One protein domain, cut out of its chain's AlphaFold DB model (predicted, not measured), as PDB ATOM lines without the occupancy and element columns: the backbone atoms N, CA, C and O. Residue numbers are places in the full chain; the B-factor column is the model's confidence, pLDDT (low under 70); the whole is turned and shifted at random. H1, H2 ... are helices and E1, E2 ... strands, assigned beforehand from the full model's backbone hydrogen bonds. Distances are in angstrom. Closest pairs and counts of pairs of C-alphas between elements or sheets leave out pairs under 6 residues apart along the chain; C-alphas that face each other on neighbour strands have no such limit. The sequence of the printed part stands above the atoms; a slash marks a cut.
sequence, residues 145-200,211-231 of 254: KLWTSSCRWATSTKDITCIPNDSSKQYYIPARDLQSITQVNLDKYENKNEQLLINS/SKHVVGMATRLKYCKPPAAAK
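AT A GLANCE: This is residues 145 to 200 and 211 to 231 of the 254 residues of the protein "Hypothetical protein" of Rotaria magnacalcarata (UniProt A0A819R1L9). The model is a loose, elongated row of three parts: two crossed helices, H1 and H3, at one end, a two-stranded hairpin, E1 and E2, in the middle, and the helix H2 at the other end. The hairpin's tip, residues 164 to 169, sticks out, and so do residues 187 to 200, of which 187 to 197 belong to H2. The 77 printed residues include three named helices and two named strands in the order H1, E1, E2, H2, H3, with the one sheet ordered E1 - E2 and antiparallel. The class is mixed, helices and strands; the whole is loose, with a radius of gyration of the C-alphas of 14.8 A and spans of 44 by 28 by 22 A.

IN THESE COORDINATES: H1 is residues 145 to 154, 14.2 A long, beginning with C-alpha 145 at (-1.067, 34.814, 8.648). E1 is residues 161 to 165, 13.0 A long. E2 is residues 168 to 172, 13.1 A long. H2 is residues 183 to 197, 20.4 A long, beginning with C-alpha 183 at (30.660, 41.515, 20.440). H3 is residues 212 to 220, 12.0 A long, ending with C-alpha 220 at (9.422, 35.040, 22.968).

HOW THE PARTS SIT: H1 and H3 touch, and their closest C-alphas, those of Ser 150 and Gly 216, are 4.3 A apart. They run the same way at a steep tilt of 56 degrees. E1 and E2 form an antiparallel hairpin, with 157 degrees between their directions. C-alphas 162 and 171 face each other at 4.7 A. N 165 and O 168, at 2.9 A, and N 163 and O 170, at 3.0 A, are within hydrogen-bond range. H2 touches no helix and is apart from H1, H3 and E1. H3 is apart from both strands. In H1 and H3 every O i to N i+4 pair is within hydrogen-bond range; in H2 10 of 11 are.

THE WHOLE: The two C-alphas farthest apart, those of Ile 198 and Ala 229, are 45.1 A apart. Residues 201 to 210 are not printed, and C-alphas 200 and 211 across this cut are 22.6 A apart. Of the links that are printed whole, E1 to E2 is tight, and H1 to E1 and E2 to H2 are short. The first and last printed C-alphas, those of Lys 145 and Lys 231, are 11.0 A apart. The mean pLDDT of the printed part is 71.9; it is under 70 at residue 164, residues 166 to 168, residues 175 to 176, residues 189 to 200 and residue 231.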
ATOM      1  N   LYS A 145      -2.263  35.099   9.461       81.25
ATOM      2  CA  LYS A 145      -1.067  34.814   8.648       81.25
ATOM      3  C   LYS A 145       0.204  35.369   9.299       81.25
ATOM      4  O   LYS A 145       1.216  34.666   9.386       81.25
ATOM      5  N   LEU A 146       0.146  36.613   9.778       79.81
ATOM      6  CA  LEU A 146       1.262  37.250  10.464       79.81
ATOM      7  C   LEU A 146       1.551  36.551  11.798       79.81
ATOM      8  O   LEU A 146       2.709  36.212  12.044       79.81
ATOM      9  N   TRP A 147       0.526  36.220  12.588       83.94
ATOM     10  CA  TRP A 147       0.668  35.427  13.813       83.94
ATOM     11  C   TRP A 147       1.370  34.087  13.577       83.94
ATOM     12  O   TRP A 147       2.329  33.770  14.283       83.94
ATOM     13  N   THR A 148       0.956  33.322  12.566       81.81
ATOM     14  CA  THR A 148       1.553  32.017  12.242       81.81
ATOM     15  C   THR A 148       3.020  32.156  11.844       81.81
ATOM     16  O   THR A 148       3.882  31.432  12.346       81.81
ATOM     17  N   SER A 149       3.341  33.124  10.978       80.31
ATOM     18  CA  SER A 149       4.732  33.380  10.575       80.31
ATOM     19  C   SER A 149       5.615  33.832  11.747       80.31
ATOM     20  O   SER A 149       6.779  33.441  11.832       80.31
ATOM     21  N   SER A 150       5.040  34.589  12.683       83.56
ATOM     22  CA  SER A 150       5.708  35.086  13.888       83.56
ATOM     23  C   SER A 150       5.951  33.976  14.902       83.56
ATOM     24  O   SER A 150       7.033  33.906  15.472       83.56
ATOM     25  N   CYS A 151       4.989  33.063  15.088       82.12
ATOM     26  CA  CYS A 151       5.145  31.891  15.952       82.12
ATOM     27  C   CYS A 151       6.234  30.951  15.430       82.12
ATOM     28  O   CYS A 151       7.091  30.520  16.196       82.12
ATOM     29  N   ARG A 152       6.249  30.691  14.115       81.50
ATOM     30  CA  ARG A 152       7.317  29.914  13.462       81.50
ATOM     31  C   ARG A 152       8.687  30.558  13.670       81.50
ATOM     32  O   ARG A 152       9.661  29.874  13.974       81.50
ATOM     33  N   TRP A 153       8.765  31.881  13.549       82.06
ATOM     34  CA  TRP A 153      10.000  32.602  13.837       82.06
ATOM     35  C   TRP A 153      10.379  32.544  15.327       82.06
ATOM     36  O   TRP A 153      11.547  32.351  15.654       82.06
ATOM     37  N   ALA A 154       9.408  32.648  16.237       81.00
ATOM     38  CA  ALA A 154       9.631  32.588  17.681       81.00
ATOM     39  C   ALA A 154      10.186  31.229  18.140       81.00
ATOM     40  O   ALA A 154      10.919  31.178  19.123       81.00
ATOM     41  N   THR A 155       9.881  30.149  17.411       78.19
ATOM     42  CA  THR A 155      10.469  28.817  17.629       78.19
ATOM     43  C   THR A 155      11.881  28.651  17.057       78.19
ATOM     44  O   THR A 155      12.459  27.574  17.186       78.19
ATOM     45  N   SER A 156      12.446  29.675  16.405       73.19
ATOM     46  CA  SER A 156      13.824  29.611  15.907       73.19
ATOM     47  C   SER A 156      14.834  29.517  17.054       73.19
ATOM     48  O   SER A 156      14.665  30.127  18.107       73.19
ATOM     49  N   THR A 157      15.925  28.785  16.820       71.12
ATOM     50  CA  THR A 157      17.036  28.579  17.767       71.12
ATOM     51  C   THR A 157      18.026  29.744  17.803       71.12
ATOM     52  O   THR A 157      19.150  29.579  18.265       71.12
ATOM     53  N   LYS A 158      17.642  30.904  17.261       77.56
ATOM     54  CA  LYS A 158      18.491  32.092  17.242       77.56
ATOM     55  C   LYS A 158      18.534  32.732  18.620       77.56
ATOM     56  O   LYS A 158      17.481  32.937  19.238       77.56
ATOM     57  N   ASP A 159      19.723  33.106  19.051       75.75
ATOM     58  CA  ASP A 159      19.934  33.801  20.310       75.75
ATOM     59  C   ASP A 159      19.577  35.278  20.173       75.75
ATOM     60  O   ASP A 159      19.789  35.901  19.131       75.75
ATOM     61  N   ILE A 160      18.975  35.825  21.230       76.00
ATOM     62  CA  ILE A 160      18.626  37.241  21.322       76.00
ATOM     63  C   ILE A 160      19.572  37.862  22.337       76.00
ATOM     64  O   ILE A 160      19.491  37.550  23.525       76.00
ATOM     65  N   THR A 161      20.436  38.756  21.870       77.31
ATOM     66  CA  THR A 161      21.323  39.517  22.751       77.31
ATOM     67  C   THR A 161      20.575  40.749  23.245       77.31
ATOM     68  O   THR A 161      20.047  41.518  22.439       77.31
ATOM     69  N   CYS A 162      20.499  40.929  24.563       75.94
ATOM     70  CA  CYS A 162      19.901  42.109  25.182       75.94
ATOM     71  C   CYS A 162      21.001  42.950  25.822       75.94
ATOM     72  O   CYS A 162      21.746  42.438  26.656       75.94
ATOM     73  N   ILE A 163      21.076  44.223  25.437       75.19
ATOM     74  CA  ILE A 163      21.993  45.195  26.029       75.19
ATOM     75  C   ILE A 163      21.143  46.218  26.795       75.19
ATOM     76  O   ILE A 163      20.251  46.840  26.199       75.19
ATOM     77  N   PRO A 164      21.322  46.336  28.122       69.06
ATOM     78  CA  PRO A 164      20.650  47.357  28.910       69.06
ATOM     79  C   PRO A 164      21.330  48.718  28.706       69.06
ATOM     80  O   PRO A 164      22.537  48.829  28.885       69.06
ATOM     81  N   ASN A 165      20.537  49.743  28.397       70.56
ATOM     82  CA  ASN A 165      20.933  51.152  28.444       70.56
ATOM     83  C   ASN A 165      20.191  51.842  29.602       70.56
ATOM     84  O   ASN A 165      19.139  51.362  30.033       70.56
ATOM     85  N   ASP A 166      20.679  53.004  30.047       64.25
ATOM     86  CA  ASP A 166      20.181  53.734  31.232       64.25
ATOM     87  C   ASP A 166      18.662  54.015  31.237       64.25
ATOM     88  O   ASP A 166      18.062  54.202  32.292       64.25
ATOM     89  N   SER A 167      18.012  54.017  30.067       64.81
ATOM     90  CA  SER A 167      16.572  54.282  29.905       64.81
ATOM     91  C   SER A 167      15.830  53.310  28.979       64.81
ATOM     92  O   SER A 167      14.613  53.418  28.816       64.81
ATOM     93  N   SER A 168      16.518  52.349  28.350       64.50
ATOM     94  CA  SER A 168      15.901  51.445  27.369       64.50
ATOM     95  C   SER A 168      16.623  50.100  27.274       64.50
ATOM     96  O   SER A 168      17.791  49.973  27.620       64.50
ATOM     97  N   LYS A 169      15.920  49.065  26.800       71.44
ATOM     98  CA  LYS A 169      16.520  47.760  26.486       71.44
ATOM     99  C   LYS A 169      16.614  47.614  24.979       71.44
ATOM    100  O   LYS A 169      15.587  47.645  24.299       71.44
ATOM    101  N   GLN A 170      17.824  47.428  24.467       73.62
ATOM    102  CA  GLN A 170      18.041  47.130  23.058       73.62
ATOM    103  C   GLN A 170      18.146  45.617  22.865       73.62
ATOM    104  O   GLN A 170      18.780  44.914  23.654       73.62
ATOM    105  N   TYR A 171      17.488  45.114  21.821       73.94
ATOM    106  CA  TYR A 171      17.476  43.698  21.468       73.94
ATOM    107  C   TYR A 171      18.084  43.522  20.084       73.94
ATOM    108  O   TYR A 171      17.613  44.114  19.113       73.94
ATOM    109  N   TYR A 172      19.090  42.661  19.992       74.25
ATOM    110  CA  TYR A 172      19.775  42.346  18.751       74.25
ATOM    111  C   TYR A 172      19.439  40.921  18.305       74.25
ATOM    112  O   TYR A 172      19.441  39.981  19.102       74.25
ATOM    113  N   ILE A 173      19.134  40.769  17.013       74.19
ATOM    114  CA  ILE A 173      18.739  39.499  16.390       74.19
ATOM    115  C   ILE A 173      19.717  39.183  15.253       74.19
ATOM    116  O   ILE A 173      19.891  40.017  14.360       74.19
ATOM    117  N   PRO A 174      20.335  37.989  15.228       72.88
ATOM    118  CA  PRO A 174      21.304  37.648  14.200       72.88
ATOM    119  C   PRO A 174      20.633  37.505  12.826       72.88
ATOM    120  O   PRO A 174      19.597  36.842  12.656       72.88
ATOM    121  N   ALA A 175      21.237  38.137  11.818       69.88
ATOM    122  CA  ALA A 175      20.755  38.111  10.442       69.88
ATOM    123  C   ALA A 175      21.077  36.776   9.743       69.88
ATOM    124  O   ALA A 175      22.089  36.141  10.024       69.88
ATOM    125  N   ARG A 176      20.231  36.380   8.779       69.88
ATOM    126  CA  ARG A 176      20.445  35.212   7.894       69.88
ATOM    127  C   ARG A 176      20.683  33.907   8.665       69.88
ATOM    128  O   ARG A 176      19.832  33.561   9.478       69.88
ATOM    129  N   ASP A 177      21.791  33.215   8.433       71.94
ATOM    130  CA  ASP A 177      22.079  31.892   9.000       71.94
ATOM    131  C   ASP A 177      22.864  31.955  10.318       71.94
ATOM    132  O   ASP A 177      23.144  30.926  10.925       71.94
ATOM    133  N   LEU A 178      23.199  33.160  10.798       73.00
ATOM    134  CA  LEU A 178      23.868  33.328  12.084       73.00
ATOM    135  C   LEU A 178      22.927  32.935  13.228       73.00
ATOM    136  O   LEU A 178      21.761  33.345  13.273       73.00
ATOM    137  N   GLN A 179      23.459  32.146  14.162       71.62
ATOM    138  CA  GLN A 179      22.726  31.678  15.334       71.62
ATOM    139  C   GLN A 179      22.869  32.623  16.531       71.62
ATOM    140  O   GLN A 179      21.906  32.792  17.272       71.62
ATOM    141  N   SER A 180      24.016  33.290  16.668       75.12
ATOM    142  CA  SER A 180      24.304  34.255  17.729       75.12
ATOM    143  C   SER A 180      25.056  35.473  17.183       75.12
ATOM    144  O   SER A 180      25.606  35.450  16.077       75.12
ATOM    145  N   ILE A 181      25.037  36.567  17.945       77.62
ATOM    146  CA  ILE A 181      25.781  37.792  17.642       77.62
ATOM    147  C   ILE A 181      26.984  37.863  18.579       77.62
ATOM    148  O   ILE A 181      26.832  37.769  19.794       77.62
ATOM    149  N   THR A 182      28.174  38.043  18.012       78.81
ATOM    150  CA  THR A 182      29.419  38.289  18.749       78.81
ATOM    151  C   THR A 182      29.602  39.779  19.040       78.81
ATOM    152  O   THR A 182      29.109  40.617  18.284       78.81
ATOM    153  N   GLN A 183      30.370  40.119  20.081       73.12
ATOM    154  CA  GLN A 183      30.660  41.515  20.440       73.12
ATOM    155  C   GLN A 183      31.262  42.308  19.268       73.12
ATOM    156  O   GLN A 183      30.790  43.386  18.943       73.12
ATOM    157  N   VAL A 184      32.173  41.696  18.507       75.44
ATOM    158  CA  VAL A 184      32.777  42.297  17.303       75.44
ATOM    159  C   VAL A 184      31.733  42.709  16.250       75.44
ATOM    160  O   VAL A 184      31.932  43.676  15.517       75.44
ATOM    161  N   ASN A 185      30.621  41.976  16.136       74.25
ATOM    162  CA  ASN A 185      29.543  42.322  15.207       74.25
ATOM    163  C   ASN A 185      28.668  43.465  15.739       74.25
ATOM    164  O   ASN A 185      28.161  44.239  14.929       74.25
ATOM    165  N   LEU A 186      28.509  43.569  17.063       73.75
ATOM    166  CA  LEU A 186      27.836  44.695  17.714       73.75
ATOM    167  C   LEU A 186      28.659  45.969  17.540       73.75
ATOM    168  O   LEU A 186      28.146  46.930  16.981       73.75
ATOM    169  N   ASP A 187      29.954  45.921  17.852       73.69
ATOM    170  CA  ASP A 187      30.853  47.074  17.743       73.69
ATOM    171  C   ASP A 187      30.911  47.597  16.295       73.69
ATOM    172  O   ASP A 187      30.895  48.801  16.041       73.69
ATOM    173  N   LYS A 188      30.921  46.700  15.297       75.75
ATOM    174  CA  LYS A 188      30.840  47.081  13.873       75.75
ATOM    175  C   LYS A 188      29.503  47.723  13.501       75.75
ATOM    176  O   LYS A 188      29.474  48.602  12.640       75.75
ATOM    177  N   TYR A 189      28.401  47.252  14.081       69.12
ATOM    178  CA  TYR A 189      27.067  47.787  13.823       69.12
ATOM    179  C   TYR A 189      26.884  49.162  14.474       69.12
ATOM    180  O   TYR A 189      26.388  50.072  13.812       69.12
ATOM    181  N   GLU A 190      27.346  49.332  15.712       68.31
ATOM    182  CA  GLU A 190      27.324  50.601  16.445       68.31
ATOM    183  C   GLU A 190      28.181  51.658  15.745       68.31
ATOM    184  O   GLU A 190      27.654  52.711  15.397       68.31
ATOM    185  N   ASN A 191      29.425  51.336  15.368       63.94
ATOM    186  CA  ASN A 191      30.290  52.250  14.606       63.94
ATOM    187  C   ASN A 191      29.676  52.670  13.255       63.94
ATOM    188  O   ASN A 191      29.809  53.814  12.821       63.94
ATOM    189  N   LYS A 192      28.985  51.751  12.565       60.72
ATOM    190  CA  LYS A 192      28.310  52.053  11.293       60.72
ATOM    191  C   LYS A 192      27.044  52.895  11.493       60.72
ATOM    192  O   LYS A 192      26.728  53.725  10.642       60.72
ATOM    193  N   ASN A 193      26.323  52.692  12.593       54.44
ATOM    194  CA  ASN A 193      25.123  53.455  12.921       54.44
ATOM    195  C   ASN A 193      25.430  54.830  13.514       54.44
ATOM    196  O   ASN A 193      24.679  55.754  13.224       54.44
ATOM    197  N   GLU A 194      26.519  55.018  14.262       49.97
ATOM    198  CA  GLU A 194      26.975  56.350  14.688       49.97
ATOM    199  C   GLU A 194      27.256  57.251  13.477       49.97
ATOM    200  O   GLU A 194      26.812  58.400  13.443       49.97
ATOM    201  N   GLN A 195      27.864  56.705  12.417       44.31
ATOM    202  CA  GLN A 195      28.050  57.420  11.146       44.31
ATOM    203  C   GLN A 195      26.725  57.774  10.437       44.31
ATOM    204  O   GLN A 195      26.660  58.764   9.708       44.31
ATOM    205  N   LEU A 196      25.653  56.999  10.647       36.59
ATOM    206  CA  LEU A 196      24.316  57.250  10.083       36.59
ATOM    207  C   LEU A 196      23.454  58.179  10.959       36.59
ATOM    208  O   LEU A 196      22.632  58.931  10.431       36.59
ATOM    209  N   LEU A 197      23.657  58.168  12.279       34.47
ATOM    210  CA  LEU A 197      22.959  59.006  13.262       34.47
ATOM    211  C   LEU A 197      23.370  60.479  13.174       34.47
ATOM    212  O   LEU A 197      22.528  61.350  13.394       34.47
ATOM    213  N   ILE A 198      24.608  60.769  12.757       35.47
ATOM    214  CA  ILE A 198      25.044  62.139  12.430       35.47
ATOM    215  C   ILE A 198      24.288  62.684  11.200       35.47
ATOM    216  O   ILE A 198      24.068  63.887  11.098       35.47
ATOM    217  N   ASN A 199      23.793  61.806  10.318       31.98
ATOM    218  CA  ASN A 199      23.152  62.183   9.054       31.98
ATOM    219  C   ASN A 199      21.624  62.005   9.014       31.98
ATOM    220  O   ASN A 199      21.001  62.379   8.023       31.98
ATOM    221  N   SER A 200      20.984  61.458  10.053       29.83
ATOM    222  CA  SER A 200      19.527  61.262  10.035       29.83
ATOM    223  C   SER A 200      18.903  61.190  11.432       29.83
ATOM    224  O   SER A 200      18.558  60.131  11.956       29.83
ATOM    225  N   SER A 211       6.058  43.621  11.553       73.25
ATOM    226  CA  SER A 211       6.834  42.537  10.965       73.25
ATOM    227  C   SER A 211       6.716  41.271  11.813       73.25
ATOM    228  O   SER A 211       6.527  41.322  13.034       73.25
ATOM    229  N   LYS A 212       6.910  40.110  11.177       75.75
ATOM    230  CA  LYS A 212       6.920  38.812  11.873       75.75
ATOM    231  C   LYS A 212       7.954  38.737  13.006       75.75
ATOM    232  O   LYS A 212       7.796  37.957  13.939       75.75
ATOM    233  N   HIS A 213       9.012  39.550  12.927       77.69
ATOM    234  CA  HIS A 213      10.078  39.610  13.926       77.69
ATOM    235  C   HIS A 213       9.633  40.360  15.183       77.69
ATOM    236  O   HIS A 213       9.890  39.885  16.281       77.69
ATOM    237  N   VAL A 214       8.907  41.476  15.042       75.25
ATOM    238  CA  VAL A 214       8.393  42.254  16.185       75.25
ATOM    239  C   VAL A 214       7.364  41.436  16.967       75.25
ATOM    240  O   VAL A 214       7.496  41.251  18.175       75.25
ATOM    241  N   VAL A 215       6.385  40.859  16.264       78.00
ATOM    242  CA  VAL A 215       5.348  40.011  16.878       78.00
ATOM    243  C   VAL A 215       5.955  38.721  17.450       78.00
ATOM    244  O   VAL A 215       5.591  38.274  18.540       78.00
ATOM    245  N   GLY A 216       6.927  38.132  16.749       81.06
ATOM    246  CA  GLY A 216       7.644  36.948  17.215       81.06
ATOM    247  C   GLY A 216       8.509  37.218  18.451       81.06
ATOM    248  O   GLY A 216       8.569  36.386  19.356       81.06
ATOM    249  N   MET A 217       9.130  38.396  18.539       80.38
ATOM    250  CA  MET A 217       9.915  38.820  19.699       80.38
ATOM    251  C   MET A 217       9.016  39.065  20.909       80.38
ATOM    252  O   MET A 217       9.298  38.538  21.982       80.38
ATOM    253  N   ALA A 218       7.890  39.759  20.726       80.12
ATOM    254  CA  ALA A 218       6.880  39.921  21.773       80.12
ATOM    255  C   ALA A 218       6.365  38.564  22.292       80.12
ATOM    256  O   ALA A 218       6.163  38.396  23.493       80.12
ATOM    257  N   THR A 219       6.252  37.565  21.408       81.94
ATOM    258  CA  THR A 219       5.895  36.189  21.786       81.94
ATOM    259  C   THR A 219       7.000  35.516  22.616       81.94
ATOM    260  O   THR A 219       6.701  34.920  23.650       81.94
ATOM    261  N   ARG A 220       8.281  35.621  22.218       80.50
ATOM    262  CA  ARG A 220       9.422  35.040  22.968       80.50
ATOM    263  C   ARG A 220       9.619  35.689  24.337       80.50
ATOM    264  O   ARG A 220       9.889  34.988  25.307       80.50
ATOM    265  N   LEU A 221       9.442  37.005  24.410       80.25
ATOM    266  CA  LEU A 221       9.537  37.789  25.642       80.25
ATOM    267  C   LEU A 221       8.272  37.693  26.514       80.25
ATOM    268  O   LEU A 221       8.223  38.297  27.579       80.25
ATOM    269  N   LYS A 222       7.269  36.907  26.092       80.88
ATOM    270  CA  LYS A 222       5.992  36.683  26.793       80.88
ATOM    271  C   LYS A 222       5.135  37.945  26.980       80.88
ATOM    272  O   LYS A 222       4.236  37.944  27.816       80.88
ATOM    273  N   TYR A 223       5.354  38.979  26.170       78.81
ATOM    274  CA  TYR A 223       4.522  40.186  26.151       78.81
ATOM    275  C   TYR A 223       3.182  39.976  25.440       78.81
ATOM    276  O   TYR A 223       2.238  40.718  25.685       78.81
ATOM    277  N   CYS A 224       3.064  38.961  24.578       80.25
ATOM    278  CA  CYS A 224       1.801  38.613  23.936       80.25
ATOM    279  C   CYS A 224       1.584  37.096  23.868       80.25
ATOM    280  O   CYS A 224       2.530  36.302  23.846       80.25
ATOM    281  N   LYS A 225       0.311  36.682  23.850       82.06
ATOM    282  CA  LYS A 225      -0.094  35.278  23.717       82.06
ATOM    283  C   LYS A 225      -0.685  35.058  22.322       82.06
ATOM    284  O   LYS A 225      -1.765  35.577  22.054       82.06
ATOM    285  N   PRO A 226      -0.024  34.291  21.439       82.56
ATOM    286  CA  PRO A 226      -0.568  34.019  20.116       82.56
ATOM    287  C   PRO A 226      -1.837  33.156  20.207       82.56
ATOM    288  O   PRO A 226      -1.896  32.250  21.053       82.56
ATOM    289  N   PRO A 227      -2.825  33.381  19.320       84.44
ATOM    290  CA  PRO A 227      -4.055  32.598  19.285       84.44
ATOM    291  C   PRO A 227      -3.757  31.123  18.980       84.44
ATOM    292  O   PRO A 227      -2.802  30.802  18.270       84.44
ATOM    293  N   ALA A 228      -4.580  30.201  19.494       77.38
ATOM    294  CA  ALA A 228      -4.358  28.758  19.339       77.38
ATOM    295  C   ALA A 228      -4.249  28.327  17.860       77.38
ATOM    296  O   ALA A 228      -3.379  27.527  17.516       77.38
ATOM    297  N   ALA A 229      -5.050  28.941  16.982       77.62
ATOM    298  CA  ALA A 229      -5.037  28.717  15.534       77.62
ATOM    299  C   ALA A 229      -3.728  29.143  14.835       77.62
ATOM    300  O   ALA A 229      -3.430  28.680  13.739       77.62
ATOM    301  N   ALA A 230      -2.910  30.002  15.451       76.25
ATOM    302  CA  ALA A 230      -1.604  30.377  14.901       76.25
ATOM    303  C   ALA A 230      -0.495  29.364  15.234       76.25
ATOM    304  O   ALA A 230       0.576  29.393  14.627       76.25
ATOM    305  N   LYS A 231      -0.740  28.470  16.205       67.81
ATOM    306  CA  LYS A 231       0.192  27.408  16.618       67.81
ATOM    307  C   LYS A 231      -0.012  26.108  15.837       67.81
ATOM    308  O   LYS A 231       0.812  25.199  15.936       67.81
TER     309      LYS A 231